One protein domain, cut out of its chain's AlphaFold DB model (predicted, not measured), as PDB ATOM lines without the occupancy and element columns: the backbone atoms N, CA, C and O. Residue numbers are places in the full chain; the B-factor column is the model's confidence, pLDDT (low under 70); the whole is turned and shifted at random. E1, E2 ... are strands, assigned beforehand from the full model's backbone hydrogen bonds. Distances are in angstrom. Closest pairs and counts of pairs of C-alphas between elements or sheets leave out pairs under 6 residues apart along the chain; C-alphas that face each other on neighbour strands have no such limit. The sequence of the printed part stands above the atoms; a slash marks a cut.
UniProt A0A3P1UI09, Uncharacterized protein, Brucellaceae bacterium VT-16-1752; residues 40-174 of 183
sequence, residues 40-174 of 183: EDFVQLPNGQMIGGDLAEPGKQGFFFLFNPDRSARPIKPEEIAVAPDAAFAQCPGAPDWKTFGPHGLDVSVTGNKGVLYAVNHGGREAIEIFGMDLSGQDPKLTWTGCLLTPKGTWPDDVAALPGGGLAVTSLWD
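This is residues 40 to 174 of the 183 residues of an uncharacterized protein of Brucellaceae bacterium VT-16-1752 (UniProt A0A3P1UI09). Three antiparallel sheets are stacked like blades, with the sheet E5 to E8 in the middle, the sheet E1 to E4 over one of its faces and the hairpin E9 and E10 only partly over the other. The first strands of the blades come close, E5 beside both E1 and E9, and a long link, residues 77 to 102, joins the first blade to the second, pairing briefly with E8 on its way. The printed part has 135 residues, no named helix and ten named strands, E1 to E10 along the chain, with the sheet orders E1 E2 E3 E4, E5 E6 E7 E8 and E9 E10. The class is all strand, though under half of the residues, 66 of 135, are in named elements. The whole is compact, with a radius of gyration of the C-alphas of 13.9 A and spans of 41 by 33 by 25 A.

E1 is residues 40 to 44, beginning at C-alpha 40 at (49.747, 32.726, -22.710). E2 is residues 50 to 54, E3 residues 64 to 67 and E4 residues 73 to 76. E5, residues 103 to 111, is 23.0 A long and begins at C-alpha 103 at (44.304, 36.284, -16.329); it bends by 54 degrees at residue 106. E6, residues 114 to 121, is 22.2 A long, and E7, residues 127 to 134, 22.4 A. E8, residues 141 to 149, is 23.8 A long and bends by 52 degrees at residue 145. E9 is residues 155 to 161, 18.0 A, and E10 residues 167 to 173, 18.5 A, ending at C-alpha 173 at (38.293, 42.370, -31.679).

E1 E2 E3 E4 is a meander, each strand the antiparallel neighbour of the one before, with N 43 and O 51 2.8 A apart, N 52 and O 65 2.9 A, and N 66 and O 74 2.8 A, within hydrogen-bond range. E5 E6 E7 E8 is a second meander, with N 109 and O 116 at 2.9 A, N 117 and O 131 at 2.8 A, and N 130 and O 146 at 2.9 A. Both sheets are strongly twisted. In the hairpin E9 and E10, N 160 and O 168 are 2.8 A apart. The sheets form a stack, face to face in turn: the best planes of the facing parts are 14 degrees apart for the first two sheets, and 42 degrees for E5 to E8 and the hairpin. The closest C-alphas of E1 and E5 are those of Asp 41 and Gly 105, 5.4 A; of E5 and E9, those of Gly 105 and Asp 158, 4.1 A. E1 and E9 are apart. Residues 82 to 83 pair, parallel, with residues 143 to 144 of E8.

The two C-alphas farthest apart are those of Asp 70 and Lys 152, 42.0 A. The printed part has no cut; the link E4 to E5 is long, with 26 residues. The mean pLDDT of the printed part is 95.9, and no printed residue is under 70.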
ATOM      1  N   GLU A  40      49.667  32.040 -21.418       95.38
ATOM      2  CA  GLU A  40      49.747  32.726 -22.710       95.38
ATOM      3  C   GLU A  40      50.825  33.822 -22.690       95.38
ATOM      4  O   GLU A  40      51.632  33.891 -23.616       95.38
ATOM      5  N   ASP A  41      50.944  34.543 -21.567       98.12
ATOM      6  CA  ASP A  41      51.905  35.634 -21.386       98.12
ATOM      7  C   ASP A  41      52.672  35.561 -20.047       98.12
ATOM      8  O   ASP A  41      52.243  34.910 -19.085       98.12
ATOM      9  N   PHE A  42      53.836  36.220 -19.992       97.69
ATOM     10  CA  PHE A  42      54.780  36.211 -18.876       97.69
ATOM     11  C   PHE A  42      55.412  37.579 -18.619       97.69
ATOM     12  O   PHE A  42      55.955  38.222 -19.513       97.69
ATOM     13  N   VAL A  43      55.556  37.919 -17.337       98.56
ATOM     14  CA  VAL A  43      56.405  39.023 -16.874       98.56
ATOM     15  C   VAL A  43      57.566  38.515 -16.029       98.56
ATOM     16  O   VAL A  43      57.413  37.629 -15.185       98.56
ATOM     17  N   GLN A  44      58.746  39.106 -16.217       97.94
ATOM     18  CA  GLN A  44      59.945  38.767 -15.451       97.94
ATOM     19  C   GLN A  44      60.134  39.701 -14.247       97.94
ATOM     20  O   GLN A  44      60.016  40.919 -14.355       97.94
ATOM     21  N   LEU A  45      60.492  39.129 -13.095       98.19
ATOM     22  CA  LEU A  45      60.807  39.852 -11.864       98.19
ATOM     23  C   LEU A  45      62.327  40.022 -11.682       98.19
ATOM     24  O   LEU A  45      63.110  39.220 -12.201       98.19
ATOM     25  N   PRO A  46      62.793  41.011 -10.889       96.88
ATOM     26  CA  PRO A  46      64.227  41.284 -10.735       96.88
ATOM     27  C   PRO A  46      65.062  40.133 -10.158       96.88
ATOM     28  O   PRO A  46      66.268  40.081 -10.382       96.88
ATOM     29  N   ASN A  47      64.447  39.225  -9.398       95.81
ATOM     30  CA  ASN A  47      65.118  38.058  -8.817       95.81
ATOM     31  C   ASN A  47      65.208  36.862  -9.789       95.81
ATOM     32  O   ASN A  47      65.693  35.800  -9.404       95.81
ATOM     33  N   GLY A  48      64.749  37.024 -11.035       97.00
ATOM     34  CA  GLY A  48      64.755  35.988 -12.066       97.00
ATOM     35  C   GLY A  48      63.531  35.069 -12.056       97.00
ATOM     36  O   GLY A  48      63.418  34.240 -12.955       97.00
ATOM     37  N   GLN A  49      62.617  35.207 -11.087       98.25
ATOM     38  CA  GLN A  49      61.301  34.569 -11.165       98.25
ATOM     39  C   GLN A  49      60.461  35.209 -12.279       98.25
ATOM     40  O   GLN A  49      60.705  36.350 -12.677       98.25
ATOM     41  N   MET A  50      59.448  34.491 -12.757       98.56
ATOM     42  CA  MET A  50      58.449  35.017 -13.691       98.56
ATOM     43  C   MET A  50      57.043  34.763 -13.157       98.56
ATOM     44  O   MET A  50      56.814  33.765 -12.471       98.56
ATOM     45  N   ILE A  51      56.109  35.652 -13.482       98.69
ATOM     46  CA  ILE A  51      54.674  35.427 -13.291       98.69
ATOM     47  C   ILE A  51      54.050  35.278 -14.673       98.69
ATOM     48  O   ILE A  51      54.310  36.113 -15.530       98.69
ATOM     49  N   GLY A  52      53.247  34.236 -14.877       98.25
ATOM     50  CA  GLY A  52      52.459  34.059 -16.099       98.25
ATOM     51  C   GLY A  52      50.962  33.986 -15.815       98.25
ATOM     52  O   GLY A  52      50.574  33.603 -14.709       98.25
ATOM     53  N   GLY A  53      50.136  34.378 -16.782       97.25
ATOM     54  CA  GLY A  53      48.672  34.332 -16.703       97.25
ATOM     55  C   GLY A  53      48.126  33.185 -17.543       97.25
ATOM     56  O   GLY A  53      48.505  33.061 -18.708       97.25
ATOM     57  N   ASP A  54      47.282  32.329 -16.958       92.88
ATOM     58  CA  ASP A  54      46.564  31.326 -17.740       92.88
ATOM     59  C   ASP A  54      45.293  31.912 -18.376       92.88
ATOM     60  O   ASP A  54      44.359  32.381 -17.723       92.88
ATOM     61  N   LEU A  55      45.215  31.864 -19.704       93.31
ATOM     62  CA  LEU A  55      43.996  32.240 -20.410       93.31
ATOM     63  C   LEU A  55      42.959  31.120 -20.222       93.31
ATOM     64  O   LEU A  55      42.691  30.323 -21.120       93.31
ATOM     65  N   ALA A  56      42.420  30.977 -19.013       91.12
ATOM     66  CA  ALA A  56      41.523  29.885 -18.674       91.12
ATOM     67  C   ALA A  56      40.285  29.874 -19.581       91.12
ATOM     68  O   ALA A  56      39.786  30.914 -20.021       91.12
ATOM     69  N   GLU A  57      39.750  28.676 -19.838       90.62
ATOM     70  CA  GLU A  57      38.508  28.544 -20.595       90.62
ATOM     71  C   GLU A  57      37.386  29.399 -19.965       90.62
ATOM     72  O   GLU A  57      37.270  29.460 -18.733       90.62
ATOM     73  N   PRO A  58      36.494  30.002 -20.772       88.81
ATOM     74  CA  PRO A  58      35.427  30.848 -20.252       88.81
ATOM     75  C   PRO A  58      34.600  30.178 -19.144       88.81
ATOM     76  O   PRO A  58      34.024  29.102 -19.321       88.81
ATOM     77  N   GLY A  59      34.506  30.847 -17.992       89.81
ATOM     78  CA  GLY A  59      33.753  30.371 -16.827       89.81
ATOM     79  C   GLY A  59      34.471  29.313 -15.982       89.81
ATOM     80  O   GLY A  59      33.872  28.791 -15.038       89.81
ATOM     81  N   LYS A  60      35.729  28.991 -16.294       93.56
ATOM     82  CA  LYS A  60      36.622  28.224 -15.424       93.56
ATOM     83  C   LYS A  60      37.469  29.163 -14.576       93.56
ATOM     84  O   LYS A  60      37.630  30.337 -14.888       93.56
ATOM     85  N   GLN A  61      37.989  28.618 -13.485       95.06
ATOM     86  CA  GLN A  61      38.958  29.313 -12.656       95.06
ATOM     87  C   GLN A  61      40.338  29.200 -13.299       95.06
ATOM     88  O   GLN A  61      40.844  28.087 -13.440       95.06
ATOM     89  N   GLY A  62      40.916  30.348 -13.624       95.88
ATOM     90  CA  GLY A  62      42.326  30.524 -13.923       95.88
ATOM     91  C   GLY A  62      43.151  30.958 -12.711       95.88
ATOM     92  O   GLY A  62      42.640  31.188 -11.605       95.88
ATOM     93  N   PHE A  63      44.452  31.057 -12.933       97.19
ATOM     94  CA  PHE A  63      45.513  31.347 -11.996       97.19
ATOM     95  C   PHE A  63      46.615  32.178 -12.653       97.19
ATOM     96  O   PHE A  63      46.961  32.031 -13.823       97.19
ATOM     97  N   PHE A  64      47.279  32.977 -11.824       98.38
ATOM     98  CA  PHE A  64      48.672  33.279 -12.112       98.38
ATOM     99  C   PHE A  64      49.534  32.062 -11.777       98.38
ATOM    100  O   PHE A  64      49.267  31.363 -10.800       98.38
ATOM    101  N   PHE A  65      50.620  31.862 -12.510       98.38
ATOM    102  CA  PHE A  65      51.656  30.886 -12.193       98.38
ATOM    103  C   PHE A  65      52.956  31.592 -11.827       98.38
ATOM    104  O   PHE A  65      53.381  32.512 -12.518       98.38
ATOM    105  N   LEU A  66      53.599  31.150 -10.745       98.50
ATOM    106  CA  LEU A  66      54.947  31.569 -10.371       98.50
ATOM    107  C   LEU A  66      55.951  30.550 -10.903       98.50
ATOM    108  O   LEU A  66      55.892  29.376 -10.529       98.50
ATOM    109  N   PHE A  67      56.887  31.017 -11.721       98.44
ATOM    110  CA  PHE A  67      57.978  30.230 -12.281       98.44
ATOM    111  C   PHE A  67      59.292  30.623 -11.620       98.44
ATOM    112  O   PHE A  67      59.623  31.806 -11.506       98.44
ATOM    113  N   ASN A  68      60.059  29.620 -11.212       97.75
ATOM    114  CA  ASN A  68      61.330  29.790 -10.529       97.75
ATOM    115  C   ASN A  68      62.517  29.511 -11.467       97.75
ATOM    116  O   ASN A  68      62.418  28.666 -12.363       97.75
ATOM    117  N   PRO A  69      63.689  30.130 -11.221       96.81
ATOM    118  CA  PRO A  69      64.914  29.852 -11.978       96.81
ATOM    119  C   PRO A  69      65.374  28.386 -11.948       96.81
ATOM    120  O   PRO A  69      66.114  27.953 -12.830       96.81
ATOM    121  N   ASP A  70      64.944  27.615 -10.946       95.44
ATOM    122  CA  ASP A  70      65.228  26.181 -10.814       95.44
ATOM    123  C   ASP A  70      64.311  25.288 -11.671       95.44
ATOM    124  O   ASP A  70      64.351  24.067 -11.534       95.44
ATOM    125  N   ARG A  71      63.520  25.887 -12.576       93.25
ATOM    126  CA  ARG A  71      62.550  25.202 -13.445       93.25
ATOM    127  C   ARG A  71      61.426  24.521 -12.661       93.25
ATOM    128  O   ARG A  71      60.877  23.522 -13.110       93.25
ATOM    129  N   SER A  72      61.058  25.051 -11.499       95.19
ATOM    130  CA  SER A  72      59.785  24.726 -10.856       95.19
ATOM    131  C   SER A  72      58.728  25.786 -11.168       95.19
ATOM    132  O   SER A  72      59.042  26.962 -11.360       95.19
ATOM    133  N   ALA A  73      57.465  25.367 -11.217       97.00
ATOM    134  CA  ALA A  73      56.322  26.254 -11.381       97.00
ATOM    135  C   ALA A  73      55.171  25.817 -10.474       97.00
ATOM    136  O   ALA A  73      55.015  24.630 -10.177       97.00
ATOM    137  N   ARG A  74      54.368  26.778 -10.019       96.81
ATOM    138  CA  ARG A  74      53.151  26.516  -9.241       96.81
ATOM    139  C   ARG A  74      52.104  27.594  -9.498       96.81
ATOM    140  O   ARG A  74      52.490  28.741  -9.728       96.81
ATOM    141  N   PRO A  75      50.805  27.285  -9.380       97.38
ATOM    142  CA  PRO A  75      49.794  28.328  -9.348       97.38
ATOM    143  C   PRO A  75      49.959  29.190  -8.084       97.38
ATOM    144  O   PRO A  75      50.304  28.685  -7.008       97.38
ATOM    145  N   ILE A  76      49.689  30.486  -8.216       98.06
ATOM    146  CA  ILE A  76      49.426  31.411  -7.115       98.06
ATOM    147  C   ILE A  76      47.929  31.323  -6.842       98.06
ATOM    148  O   ILE A  76      47.104  31.743  -7.656       98.06
ATOM    149  N   LYS A  77      47.559  30.724  -5.713       97.06
ATOM    150  CA  LYS A  77      46.153  30.479  -5.403       97.06
ATOM    151  C   LYS A  77      45.456  31.763  -4.947       97.06
ATOM    152  O   LYS A  77      46.104  32.612  -4.334       97.06
ATOM    153  N   PRO A  78      44.134  31.901  -5.153       95.94
ATOM    154  CA  PRO A  78      43.397  33.079  -4.701       95.94
ATOM    155  C   PRO A  78      43.584  33.411  -3.216       95.94
ATOM    156  O   PRO A  78      43.662  34.581  -2.859       95.94
ATOM    157  N   GLU A  79      43.707  32.406  -2.343       97.25
ATOM    158  CA  GLU A  79      43.961  32.615  -0.912       97.25
ATOM    159  C   GLU A  79      45.342  33.219  -0.589       97.25
ATOM    160  O   GLU A  79      45.542  33.715   0.519       97.25
ATOM    161  N   GLU A  80      46.286  33.195  -1.535       98.25
ATOM    162  CA  GLU A  80      47.601  33.838  -1.417       98.25
ATOM    163  C   GLU A  80      47.561  35.321  -1.823       98.25
ATOM    164  O   GLU A  80      48.503  36.064  -1.536       98.25
ATOM    165  N   ILE A  81      46.480  35.767  -2.471       98.69
ATOM    166  CA  ILE A  81      46.305  37.140  -2.945       98.69
ATOM    167  C   ILE A  81      45.512  37.923  -1.899       98.69
ATOM    168  O   ILE A  81      44.324  37.689  -1.668       98.69
ATOM    169  N   ALA A  82      46.159  38.898  -1.264       98.75
ATOM    170  CA  ALA A  82      45.464  39.804  -0.358       98.75
ATOM    171  C   ALA A  82      44.524  40.741  -1.137       98.75
ATOM    172  O   ALA A  82      44.754  41.049  -2.303       98.75
ATOM    173  N   VAL A  83      43.480  41.246  -0.480       98.69
ATOM    174  CA  VAL A  83      42.539  42.210  -1.067       98.69
ATOM    175  C   VAL A  83      42.568  43.481  -0.228       98.69
ATOM    176  O   VAL A  83      42.172  43.464   0.938       98.69
ATOM    177  N   ALA A  84      43.037  44.581  -0.814       98.50
ATOM    178  CA  ALA A  84      43.090  45.889  -0.168       98.50
ATOM    179  C   ALA A  84      42.748  46.984  -1.197       98.50
ATOM    180  O   ALA A  84      43.654  47.528  -1.826       98.50
ATOM    181  N   PRO A  85      41.450  47.292  -1.399       98.19
ATOM    182  CA  PRO A  85      41.019  48.257  -2.404       98.19
ATOM    183  C   PRO A  85      41.630  49.646  -2.172       98.19
ATOM    184  O   PRO A  85      41.589  50.169  -1.056       98.19
ATOM    185  N   ASP A  86      42.143  50.261  -3.235       97.62
ATOM    186  CA  ASP A  86      42.667  51.624  -3.238       97.62
ATOM    187  C   ASP A  86      41.590  52.602  -3.732       97.62
ATOM    188  O   ASP A  86      40.944  52.392  -4.763       97.62
ATOM    189  N   ALA A  87      41.411  53.709  -3.008       96.44
ATOM    190  CA  ALA A  87      40.479  54.774  -3.368       96.44
ATOM    191  C   ALA A  87      40.799  55.425  -4.728       96.44
ATOM    192  O   ALA A  87      39.906  56.009  -5.344       96.44
ATOM    193  N   ALA A  88      42.035  55.302  -5.225       95.12
ATOM    194  CA  ALA A  88      42.413  55.721  -6.572       95.12
ATOM    195  C   ALA A  88      41.601  55.005  -7.671       95.12
ATOM    196  O   ALA A  88      41.354  55.582  -8.728       95.12
ATOM    197  N   PHE A  89      41.115  53.786  -7.405       96.50
ATOM    198  CA  PHE A  89      40.305  52.989  -8.329       96.50
ATOM    199  C   PHE A  89      38.826  52.964  -7.926       96.50
ATOM    200  O   PHE A  89      38.162  51.939  -8.043       96.50
ATOM    201  N   ALA A  90      38.278  54.101  -7.483       94.19
ATOM    202  CA  ALA A  90      36.897  54.205  -6.994       94.19
ATOM    203  C   ALA A  90      35.805  53.783  -8.003       94.19
ATOM    204  O   ALA A  90      34.668  53.540  -7.604       94.19
ATOM    205  N   GLN A  91      36.120  53.714  -9.302       94.56
ATOM    206  CA  GLN A  91      35.198  53.221 -10.334       94.56
ATOM    207  C   GLN A  91      35.224  51.692 -10.494       94.56
ATOM    208  O   GLN A  91      34.364  51.138 -11.178       94.56
ATOM    209  N   CYS A  92      36.188  51.005  -9.878       97.38
ATOM    210  CA  CYS A  92      36.224  49.553  -9.869       97.38
ATOM    211  C   CYS A  92      35.132  49.013  -8.927       97.38
ATOM    212  O   CYS A  92      35.075  49.419  -7.765       97.38
ATOM    213  N   PRO A  93      34.275  48.079  -9.379       96.56
ATOM    214  CA  PRO A  93      33.171  47.561  -8.568       96.56
ATOM    215  C   PRO A  93      33.620  46.650  -7.411       96.56
ATOM    216  O   PRO A  93      32.805  46.318  -6.552       96.56
ATOM    217  N   GLY A  94      34.887  46.233  -7.388       97.75
ATOM    218  CA  GLY A  94      35.450  45.323  -6.394       97.75
ATOM    219  C   GLY A  94      36.395  44.303  -7.024       97.75
ATOM    220  O   GLY A  94      36.650  44.353  -8.227       97.75
ATOM    221  N   ALA A  95      36.908  43.395  -6.193       98.06
ATOM    222  CA  ALA A  95      37.786  42.309  -6.624       98.06
ATOM    223  C   ALA A  95      37.087  41.375  -7.632       98.06
ATOM    224  O   ALA A  95      35.858  41.247  -7.590       98.06
ATOM    225  N   PRO A  96      37.835  40.712  -8.534       97.12
ATOM    226  CA  PRO A  96      37.270  39.701  -9.419       97.12
ATOM    227  C   PRO A  96      36.706  38.508  -8.654       97.12
ATOM    228  O   PRO A  96      37.105  38.206  -7.529       97.12
ATOM    229  N   ASP A  97      35.758  37.818  -9.289       96.88
ATOM    230  CA  ASP A  97      35.336  36.507  -8.815       96.88
ATOM    231  C   ASP A  97      36.442  35.505  -9.139       96.88
ATOM    232  O   ASP A  97      36.595  35.071 -10.280       96.88
ATOM    233  N   TRP A  98      37.198  35.116  -8.117       96.75
ATOM    234  CA  TRP A  98      38.308  34.179  -8.246       96.75
ATOM    235  C   TRP A  98      37.920  32.817  -8.828       96.75
ATOM    236  O   TRP A  98      38.792  32.108  -9.307       96.75
ATOM    237  N   LYS A  99      36.635  32.438  -8.827       96.69
ATOM    238  CA  LYS A  99      36.172  31.184  -9.449       96.69
ATOM    239  C   LYS A  99      36.070  31.257 -10.966       96.69
ATOM    240  O   LYS A  99      35.918  30.222 -11.610       96.69
ATOM    241  N   THR A 100      36.080  32.464 -11.518       96.31
ATOM    242  CA  THR A 100      36.016  32.703 -12.961       96.31
ATOM    243  C   THR A 100      37.142  33.605 -13.448       96.31
ATOM    244  O   THR A 100      37.151  33.949 -14.621       96.31
ATOM    245  N   PHE A 101      38.069  33.993 -12.564       96.50
ATOM    246  CA  PHE A 101      39.231  34.814 -12.891       96.50
ATOM    247  C   PHE A 101      39.996  34.195 -14.060       96.50
ATOM    248  O   PHE A 101      40.325  33.017 -14.000       96.50
ATOM    249  N   GLY A 102      40.231  34.976 -15.111       95.81
ATOM    250  CA  GLY A 102      40.888  34.517 -16.334       95.81
ATOM    251  C   GLY A 102      41.995  35.491 -16.712       95.81
ATOM    252  O   GLY A 102      41.711  36.391 -17.508       95.81
ATOM    253  N   PRO A 103      43.179  35.391 -16.077       97.12
ATOM    254  CA  PRO A 103      44.304  36.284 -16.329       97.12
ATOM    255  C   PRO A 103      44.929  36.024 -17.705       97.12
ATOM    256  O   PRO A 103      45.366  34.919 -17.980       97.12
ATOM    257  N   HIS A 104      45.014  37.042 -18.554       96.75
ATOM    258  CA  HIS A 104      45.580  36.928 -19.904       96.75
ATOM    259  C   HIS A 104      46.890  37.722 -19.999       96.75
ATOM    260  O   HIS A 104      47.778  37.465 -19.189       96.75
ATOM    261  N   GLY A 105      47.001  38.692 -20.914       98.31
ATOM    262  CA  GLY A 105      48.190  39.533 -21.047       98.31
ATOM    263  C   GLY A 105      48.526  40.323 -19.781       98.31
ATOM    264  O   GLY A 105      47.640  40.749 -19.017       98.31
ATOM    265  N   LEU A 106      49.824  40.481 -19.537       98.75
ATOM    266  CA  LEU A 106      50.407  40.967 -18.298       98.75
ATOM    267  C   LEU A 106      51.444  42.060 -18.558       98.75
ATOM    268  O   LEU A 106      52.257  41.992 -19.468       98.75
ATOM    269  N   ASP A 107      51.546  42.998 -17.619       98.75
ATOM    270  CA  ASP A 107      52.748  43.826 -17.508       98.75
ATOM    271  C   ASP A 107      53.090  44.131 -16.053       98.75
ATOM    272  O   ASP A 107      52.237  44.096 -15.160       98.75
ATOM    273  N   VAL A 108      54.360  44.432 -15.794       98.06
ATOM    274  CA  VAL A 108      54.857  44.730 -14.455       98.06
ATOM    275  C   VAL A 108      55.707  45.995 -14.431       98.06
ATOM    276  O   VAL A 108      56.686  46.153 -15.157       98.06
ATOM    277  N   SER A 109      55.391  46.888 -13.496       96.69
ATOM    278  CA  SER A 109      56.249  48.022 -13.156       96.69
ATOM    279  C   SER A 109      56.917  47.779 -11.811       96.69
ATOM    280  O   SER A 109      56.234  47.549 -10.815       96.69
ATOM    281  N   VAL A 110      58.249  47.841 -11.752       96.56
ATOM    282  CA  VAL A 110      59.017  47.562 -10.529       96.56
ATOM    283  C   VAL A 110      59.900  48.746 -10.147       96.56
ATOM    284  O   VAL A 110      60.578  49.342 -10.979       96.56
ATOM    285  N   THR A 111      59.920  49.089  -8.859       94.94
ATOM    286  CA  THR A 111      60.816  50.088  -8.266       94.94
ATOM    287  C   THR A 111      61.376  49.561  -6.944       94.94
ATOM    288  O   THR A 111      60.689  49.524  -5.920       94.94
ATOM    289  N   GLY A 112      62.652  49.162  -6.950       95.38
ATOM    290  CA  GLY A 112      63.282  48.512  -5.799       95.38
ATOM    291  C   GLY A 112      62.568  47.203  -5.449       95.38
ATOM    292  O   GLY A 112      62.392  46.351  -6.312       95.38
ATOM    293  N   ASN A 113      62.116  47.071  -4.200       96.94
ATOM    294  CA  ASN A 113      61.415  45.876  -3.708       96.94
ATOM    295  C   ASN A 113      59.882  46.003  -3.765       96.94
ATOM    296  O   ASN A 113      59.174  45.297  -3.050       96.94
ATOM    297  N   LYS A 114      59.358  46.942  -4.554       98.00
ATOM    298  CA  LYS A 114      57.921  47.133  -4.759       98.00
ATOM    299  C   LYS A 114      57.607  47.072  -6.240       98.00
ATOM    300  O   LYS A 114      58.400  47.550  -7.048       98.00
ATOM    301  N   GLY A 115      56.437  46.553  -6.576       97.31
ATOM    302  CA  GLY A 115      55.955  46.564  -7.947       97.31
ATOM    303  C   GLY A 115      54.447  46.708  -8.046       97.31
ATOM    304  O   GLY A 115      53.739  46.706  -7.038       97.31
ATOM    305  N   VAL A 116      53.980  46.841  -9.278       98.31
ATOM    306  CA  VAL A 116      52.575  46.757  -9.661       98.31
ATOM    307  C   VAL A 116      52.490  45.789 -10.830       98.31
ATOM    308  O   VAL A 116      53.154  46.009 -11.841       98.31
ATOM    309  N   LEU A 117      51.706  44.729 -10.665       98.75
ATOM    310  CA  LEU A 117      51.323  43.813 -11.733       98.75
ATOM    311  C   LEU A 117      49.972  44.271 -12.287       98.75
ATOM    312  O   LEU A 117      49.015  44.467 -11.532       98.75
ATOM    313  N   TYR A 118      49.918  44.434 -13.598       98.75
ATOM    314  CA  TYR A 118      48.716  44.682 -14.375       98.75
ATOM    315  C   TYR A 118      48.369  43.391 -15.098       98.75
ATOM    316  O   TYR A 118      49.249  42.766 -15.683       98.75
ATOM    317  N   ALA A 119      47.108  42.986 -15.038       98.69
ATOM    318  CA  ALA A 119      46.659  41.777 -15.707       98.69
ATOM    319  C   ALA A 119      45.337  42.022 -16.410       98.69
ATOM    320  O   ALA A 119      44.382  42.506 -15.797       98.69
ATOM    321  N   VAL A 120      45.262  41.652 -17.680       98.50
ATOM    322  CA  VAL A 120      43.987  41.501 -18.369       98.50
ATOM    323  C   VAL A 120      43.181  40.402 -17.677       98.50
ATOM    324  O   VAL A 120      43.721  39.360 -17.318       98.50
ATOM    325  N   ASN A 121      41.888  40.636 -17.465       97.69
ATOM    326  CA  ASN A 121      40.954  39.663 -16.918       97.69
ATOM    327  C   ASN A 121      39.723  39.545 -17.818       97.69
ATOM    328  O   ASN A 121      39.092  40.555 -18.135       97.69
ATOM    329  N   HIS A 122      39.362  38.299 -18.127       95.69
ATOM    330  CA  HIS A 122      38.149  37.915 -18.863       95.69
ATOM    331  C   HIS A 122      37.058  37.303 -17.963       95.69
ATOM    332  O   HIS A 122      35.967  36.930 -18.404       95.69
ATOM    333  N   GLY A 123      37.347  37.175 -16.669       94.62
ATOM    334  CA  GLY A 123      36.497  36.548 -15.673       94.62
ATOM    335  C   GLY A 123      35.350  37.429 -15.209       94.62
ATOM    336  O   GLY A 123      35.524  38.313 -14.364       94.62
ATOM    337  N   GLY A 124      34.157  37.195 -15.759       91.50
ATOM    338  CA  GLY A 124      32.914  37.884 -15.388       91.50
ATOM    339  C   GLY A 124      32.828  39.353 -15.826       91.50
ATOM    340  O   GLY A 124      31.727  39.901 -15.907       91.50
ATOM    341  N   ARG A 125      33.963  39.988 -16.138       93.81
ATOM    342  CA  ARG A 125      34.084  41.312 -16.752       93.81
ATOM    343  C   ARG A 125      35.389  41.407 -17.531       93.81
ATOM    344  O   ARG A 125      36.354  40.756 -17.160       93.81
ATOM    345  N   GLU A 126      35.403  42.302 -18.510       95.94
ATOM    346  CA  GLU A 126      36.616  42.721 -19.207       95.94
ATOM    347  C   GLU A 126      37.256  43.879 -18.435       95.94
ATOM    348  O   GLU A 126      36.664  44.960 -18.292       95.94
ATOM    349  N   ALA A 127      38.436  43.647 -17.868       97.81
ATOM    350  CA  ALA A 127      39.129  44.645 -17.063       97.81
ATOM    351  C   ALA A 127      40.643  44.453 -17.084       97.81
ATOM    352  O   ALA A 127      41.134  43.351 -17.298       97.81
ATOM    353  N   ILE A 128      41.366  45.528 -16.773       98.56
ATOM    354  CA  ILE A 128      42.738  45.432 -16.285       98.56
ATOM    355  C   ILE A 128      42.677  45.399 -14.760       98.56
ATOM    356  O   ILE A 128      42.284  46.384 -14.132       98.56
ATOM    357  N   GLU A 129      43.020  44.267 -14.168       98.75
ATOM    358  CA  GLU A 129      43.169  44.086 -12.728       98.75
ATOM    359  C   GLU A 129      44.546  44.578 -12.279       98.75
ATOM    360  O   GLU A 129      45.541  44.420 -12.985       98.75
ATOM    361  N   ILE A 130      44.600  45.194 -11.100       98.75
ATOM    362  CA  ILE A 130      45.795  45.873 -10.598       98.75
ATOM    363  C   ILE A 130      46.178  45.262  -9.260       98.75
ATOM    364  O   ILE A 130      45.378  45.240  -8.316       98.75
ATOM    365  N   PHE A 131      47.421  44.800  -9.178       98.88
ATOM    366  CA  PHE A 131      47.968  44.137  -8.009       98.88
ATOM    367  C   PHE A 131      49.227  44.855  -7.535       98.88
ATOM    368  O   PHE A 131      50.233  44.909  -8.238       98.88
ATOM    369  N   GLY A 132      49.205  45.363  -6.307       98.69
ATOM    370  CA  GLY A 132      50.426  45.754  -5.618       98.69
ATOM    371  C   GLY A 132      51.288  44.525  -5.326       98.69
ATOM    372  O   GLY A 132      50.774  43.473  -4.943       98.69
ATOM    373  N   MET A 133      52.601  44.673  -5.479       98.69
ATOM    374  CA  MET A 133      53.581  43.621  -5.231       98.69
ATOM    375  C   MET A 133      54.574  44.037  -4.147       98.69
ATOM    376  O   MET A 133      55.203  45.097  -4.237       98.69
ATOM    377  N   ASP A 134      54.766  43.165  -3.160       98.56
ATOM    378  CA  ASP A 134      55.926  43.190  -2.266       98.56
ATOM    379  C   ASP A 134      56.937  42.137  -2.734       98.56
ATOM    380  O   ASP A 134      56.644  40.939  -2.747       98.56
ATOM    381  N   LEU A 135      58.119  42.609  -3.136       98.44
ATOM    382  CA  LEU A 135      59.224  41.816  -3.681       98.44
ATOM    383  C   LEU A 135      60.400  41.714  -2.695       98.44
ATOM    384  O   LEU A 135      61.514  41.379  -3.085       98.44
ATOM    385  N   SER A 136      60.197  42.066  -1.421       97.44
ATOM    386  CA  SER A 136      61.254  42.017  -0.401       97.44
ATOM    387  C   SER A 136      61.540  40.608   0.133       97.44
ATOM    388  O   SER A 136      62.568  40.395   0.777       97.44
ATOM    389  N   GLY A 137      60.622  39.666  -0.101       95.81
ATOM    390  CA  GLY A 137      60.738  38.265   0.295       95.81
ATOM    391  C   GLY A 137      61.353  37.372  -0.783       95.81
ATOM    392  O   GLY A 137      61.843  37.842  -1.805       95.81
ATOM    393  N   GLN A 138      61.313  36.061  -0.538       95.50
ATOM    394  CA  GLN A 138      61.744  35.058  -1.515       95.50
ATOM    395  C   GLN A 138      60.780  34.972  -2.708       95.50
ATOM    396  O   GLN A 138      61.235  34.994  -3.845       95.50
ATOM    397  N   ASP A 139      59.476  34.905  -2.426       97.69
ATOM    398  CA  ASP A 139      58.402  34.899  -3.423       97.69
ATOM    399  C   ASP A 139      57.661  36.249  -3.398       97.69
ATOM    400  O   ASP A 139      57.546  36.861  -2.323       97.69
ATOM    401  N   PRO A 140      57.119  36.710  -4.542       98.12
ATOM    402  CA  PRO A 140      56.305  37.916  -4.594       98.12
ATOM    403  C   PRO A 140      55.015  37.731  -3.792       98.12
ATOM    404  O   PRO A 140      54.339  36.708  -3.897       98.12
ATOM    405  N   LYS A 141      54.628  38.752  -3.026       98.69
ATOM    406  CA  LYS A 141      53.302  38.806  -2.397       98.69
ATOM    407  C   LYS A 141      52.410  39.759  -3.168       98.69
ATOM    408  O   LYS A 141      52.747  40.936  -3.301       98.69
ATOM    409  N   LEU A 142      51.273  39.252  -3.634       98.81
ATOM    410  CA  LEU A 142      50.297  40.026  -4.393       98.81
ATOM    411  C   LEU A 142      49.200  40.568  -3.477       98.81
ATOM    412  O   LEU A 142      48.697  39.881  -2.589       98.81
ATOM    413  N   THR A 143      48.810  41.814  -3.718       98.88
ATOM    414  CA  THR A 143      47.633  42.440  -3.119       98.88
ATOM    415  C   THR A 143      46.805  43.053  -4.230       98.88
ATOM    416  O   THR A 143      47.252  44.004  -4.859       98.88
ATOM    417  N   TRP A 144      45.602  42.546  -4.476       98.88
ATOM    418  CA  TRP A 144      44.669  43.195  -5.385       98.88
ATOM    419  C   TRP A 144      44.249  44.553  -4.810       98.88
ATOM    420  O   TRP A 144      43.798  44.635  -3.661       98.88
ATOM    421  N   THR A 145      44.402  45.610  -5.609       98.62
ATOM    422  CA  THR A 145      44.124  46.998  -5.204       98.62
ATOM    423  C   THR A 145      42.977  47.638  -5.971       98.62
ATOM    424  O   THR A 145      42.379  48.596  -5.489       98.62
ATOM    425  N   GLY A 146      42.654  47.157  -7.168       98.56
ATOM    426  CA  GLY A 146      41.621  47.772  -7.993       98.56
ATOM    427  C   GLY A 146      41.621  47.253  -9.419       98.56
ATOM    428  O   GLY A 146      42.318  46.298  -9.751       98.56
ATOM    429  N   CYS A 147      40.826  47.900 -10.265       98.50
ATOM    430  CA  CYS A 147      40.702  47.543 -11.667       98.50
ATOM    431  C   CYS A 147      40.306  48.738 -12.534       98.50
ATOM    432  O   CYS A 147      39.731  49.718 -12.050       98.50
ATOM    433  N   LEU A 148      40.559  48.622 -13.833       97.81
ATOM    434  CA  LEU A 148      40.066  49.525 -14.865       97.81
ATOM    435  C   LEU A 148      39.182  48.724 -15.817       97.81
ATOM    436  O   LEU A 148      39.656  47.803 -16.477       97.81
ATOM    437  N   LEU A 149      37.890  49.052 -15.873       97.12
ATOM    438  CA  LEU A 149      36.966  48.405 -16.806       97.12
ATOM    439  C   LEU A 149      37.302  48.824 -18.235       97.12
ATOM    440  O   LEU A 149      37.488  50.016 -18.502       97.12
ATOM    441  N   THR A 150      37.335  47.866 -19.157       93.88
ATOM    442  CA  THR A 150      37.532  48.200 -20.566       93.88
ATOM    443  C   THR A 150      36.260  48.815 -21.164       93.88
ATOM    444  O   THR A 150      35.141  48.589 -20.675       93.88
ATOM    445  N   PRO A 151      36.381  49.641 -22.220       91.00
ATOM    446  CA  PRO A 151      35.220  50.138 -22.943       91.00
ATOM    447  C   PRO A 151      34.358  48.996 -23.497       91.00
ATOM    448  O   PRO A 151      34.843  47.930 -23.871       91.00
ATOM    449  N   LYS A 152      33.047  49.231 -23.618       87.94
ATOM    450  CA  LYS A 152      32.131  48.243 -24.213       87.94
ATOM    451  C   LYS A 152      32.592  47.856 -25.623       87.94
ATOM    452  O   LYS A 152      32.860  48.740 -26.428       87.94
ATOM    453  N   GLY A 153      32.586  46.556 -25.918       85.00
ATOM    454  CA  GLY A 153      33.024  46.026 -27.217       85.00
ATOM    455  C   GLY A 153      34.543  45.878 -27.341       85.00
ATOM    456  O   GLY A 153      35.028  45.643 -28.434       85.00
ATOM    457  N   THR A 154      35.289  46.023 -26.243       89.31
ATOM    458  CA  THR A 154      36.725  45.720 -26.189       89.31
ATOM    459  C   THR A 154      36.909  44.321 -25.617       89.31
ATOM    460  O   THR A 154      36.463  44.075 -24.495       89.31
ATOM    461  N   TRP A 155      37.569  43.433 -26.359       92.62
ATOM    462  CA  TRP A 155      38.167  42.222 -25.799       92.62
ATOM    463  C   TRP A 155      39.672  42.475 -25.634       92.62
ATOM    464  O   TRP A 155      40.389  42.448 -26.643       92.62
ATOM    465  N   PRO A 156      40.121  42.867 -24.424       95.25
ATOM    466  CA  PRO A 156      41.519  43.195 -24.178       95.25
ATOM    467  C   PRO A 156      42.398  41.967 -24.398       95.25
ATOM    468  O   PRO A 156      42.028  40.874 -24.003       95.25
ATOM    469  N   ASP A 157      43.543  42.146 -25.029       96.06
ATOM    470  CA  ASP A 157      44.490  41.050 -25.245       96.06
ATOM    471  C   ASP A 157      45.663  41.200 -24.285       96.06
ATOM    472  O   ASP A 157      45.833  40.396 -23.373       96.06
ATOM    473  N   ASP A 158      46.337  42.342 -24.386       97.69
ATOM    474  CA  ASP A 158      47.506  42.667 -23.589       97.69
ATOM    475  C   ASP A 158      47.444  44.096 -23.026       97.69
ATOM    476  O   ASP A 158      46.668  44.955 -23.477       97.69
ATOM    477  N   VAL A 159      48.259  44.356 -22.008       98.38
ATOM    478  CA  VAL A 159      48.395  45.634 -21.318       98.38
ATOM    479  C   VAL A 159      49.863  46.017 -21.196       98.38
ATOM    480  O   VAL A 159      50.701  45.189 -20.903       98.38
ATOM    481  N   ALA A 160      50.176  47.302 -21.342       98.31
ATOM    482  CA  ALA A 160      51.508  47.834 -21.072       98.31
ATOM    483  C   ALA A 160      51.429  49.097 -20.212       98.31
ATOM    484  O   ALA A 160      50.706  50.049 -20.532       98.31
ATOM    485  N   ALA A 161      52.207  49.139 -19.136       96.50
ATOM    486  CA  ALA A 161      52.390  50.300 -18.290       96.50
ATOM    487  C   ALA A 161      53.289  51.330 -18.978       96.50
ATOM    488  O   ALA A 161      54.391  51.053 -19.451       96.50
ATOM    489  N   LEU A 162      52.813  52.571 -19.016       95.81
ATOM    490  CA  LEU A 162      53.494  53.681 -19.662       95.81
ATOM    491  C   LEU A 162      54.162  54.594 -18.626       95.81
ATOM    492  O   LEU A 162      53.667  54.751 -17.500       95.81
ATOM    493  N   PRO A 163      55.244  55.297 -19.008       90.38
ATOM    494  CA  PRO A 163      55.786  56.377 -18.197       90.38
ATOM    495  C   PRO A 163      54.697  57.386 -17.801       90.38
ATOM    496  O   PRO A 163      53.875  57.789 -18.622       90.38
ATOM    497  N   GLY A 164      54.696  57.810 -16.536       86.19
ATOM    498  CA  GLY A 164      53.689  58.738 -16.006       86.19
ATOM    499  C   GLY A 164      52.400  58.081 -15.497       86.19
ATOM    500  O   GLY A 164      51.497  58.802 -15.085       86.19
ATOM    501  N   GLY A 165      52.322  56.743 -15.476       86.31
ATOM    502  CA  GLY A 165      51.235  55.997 -14.828       86.31
ATOM    503  C   GLY A 165      50.010  55.735 -15.709       86.31
ATOM    504  O   GLY A 165      48.967  55.345 -15.192       86.31
ATOM    505  N   GLY A 166      50.117  55.966 -17.020       93.62
ATOM    506  CA  GLY A 166      49.108  55.538 -17.991       93.62
ATOM    507  C   GLY A 166      49.272  54.067 -18.376       93.62
ATOM    508  O   GLY A 166      50.315  53.478 -18.111       93.62
ATOM    509  N   LEU A 167      48.265  53.503 -19.045       96.62
ATOM    510  CA  LEU A 167      48.315  52.162 -19.634       96.62
ATOM    511  C   LEU A 167      47.983  52.229 -21.130       96.62
ATOM    512  O   LEU A 167      47.117  53.010 -21.535       96.62
ATOM    513  N   ALA A 168      48.638  51.394 -21.931       97.19
ATOM    514  CA  ALA A 168      48.176  51.003 -23.258       97.19
ATOM    515  C   ALA A 168      47.522  49.621 -23.155       97.19
ATOM    516  O   ALA A 168      48.014  48.774 -22.423       97.19
ATOM    517  N   VAL A 169      46.413  49.407 -23.863       97.19
ATOM    518  CA  VAL A 169      45.703  48.120 -23.897       97.19
ATOM    519  C   VAL A 169      45.386  47.802 -25.350       97.19
ATOM    520  O   VAL A 169      44.834  48.653 -26.058       97.19
ATOM    521  N   THR A 170      45.749  46.608 -25.806       95.62
ATOM    522  CA  THR A 170      45.386  46.114 -27.138       95.62
ATOM    523  C   THR A 170      43.994  45.491 -27.095       95.62
ATOM    524  O   THR A 170      43.559  44.954 -26.082       95.62
ATOM    525  N   SER A 171      43.260  45.599 -28.202       91.38
ATOM    526  CA  SER A 171      41.948  44.973 -28.367       91.38
ATOM    527  C   SER A 171      42.019  44.075 -29.585       91.38
ATOM    528  O   SER A 171      42.178  44.589 -30.692       91.38
ATOM    529  N   LEU A 172      41.877  42.764 -29.402       82.38
ATOM    530  CA  LEU A 172      41.907  41.832 -30.533       82.38
ATOM    531  C   LEU A 172      40.727  42.059 -31.477       82.38
ATOM    532  O   LEU A 172      40.894  42.078 -32.692       82.38
ATOM    533  N   TRP A 173      39.530  42.238 -30.916       76.56
ATOM    534  CA  TRP A 173      38.293  42.370 -31.679       76.56
ATOM    535  C   TRP A 173      37.124  42.843 -30.804       76.56
ATOM    536  O   TRP A 173      37.226  42.866 -29.575       76.56
ATOM    537  N   ASP A 174      36.010  43.215 -31.446       76.75
ATOM    538  CA  ASP A 174      34.724  43.381 -30.765       76.75
ATOM    539  C   ASP A 174      33.970  42.041 -30.796       76.75
ATOM    540  O   ASP A 174      33.521  41.628 -31.871       76.75
TER     541      ASP A 174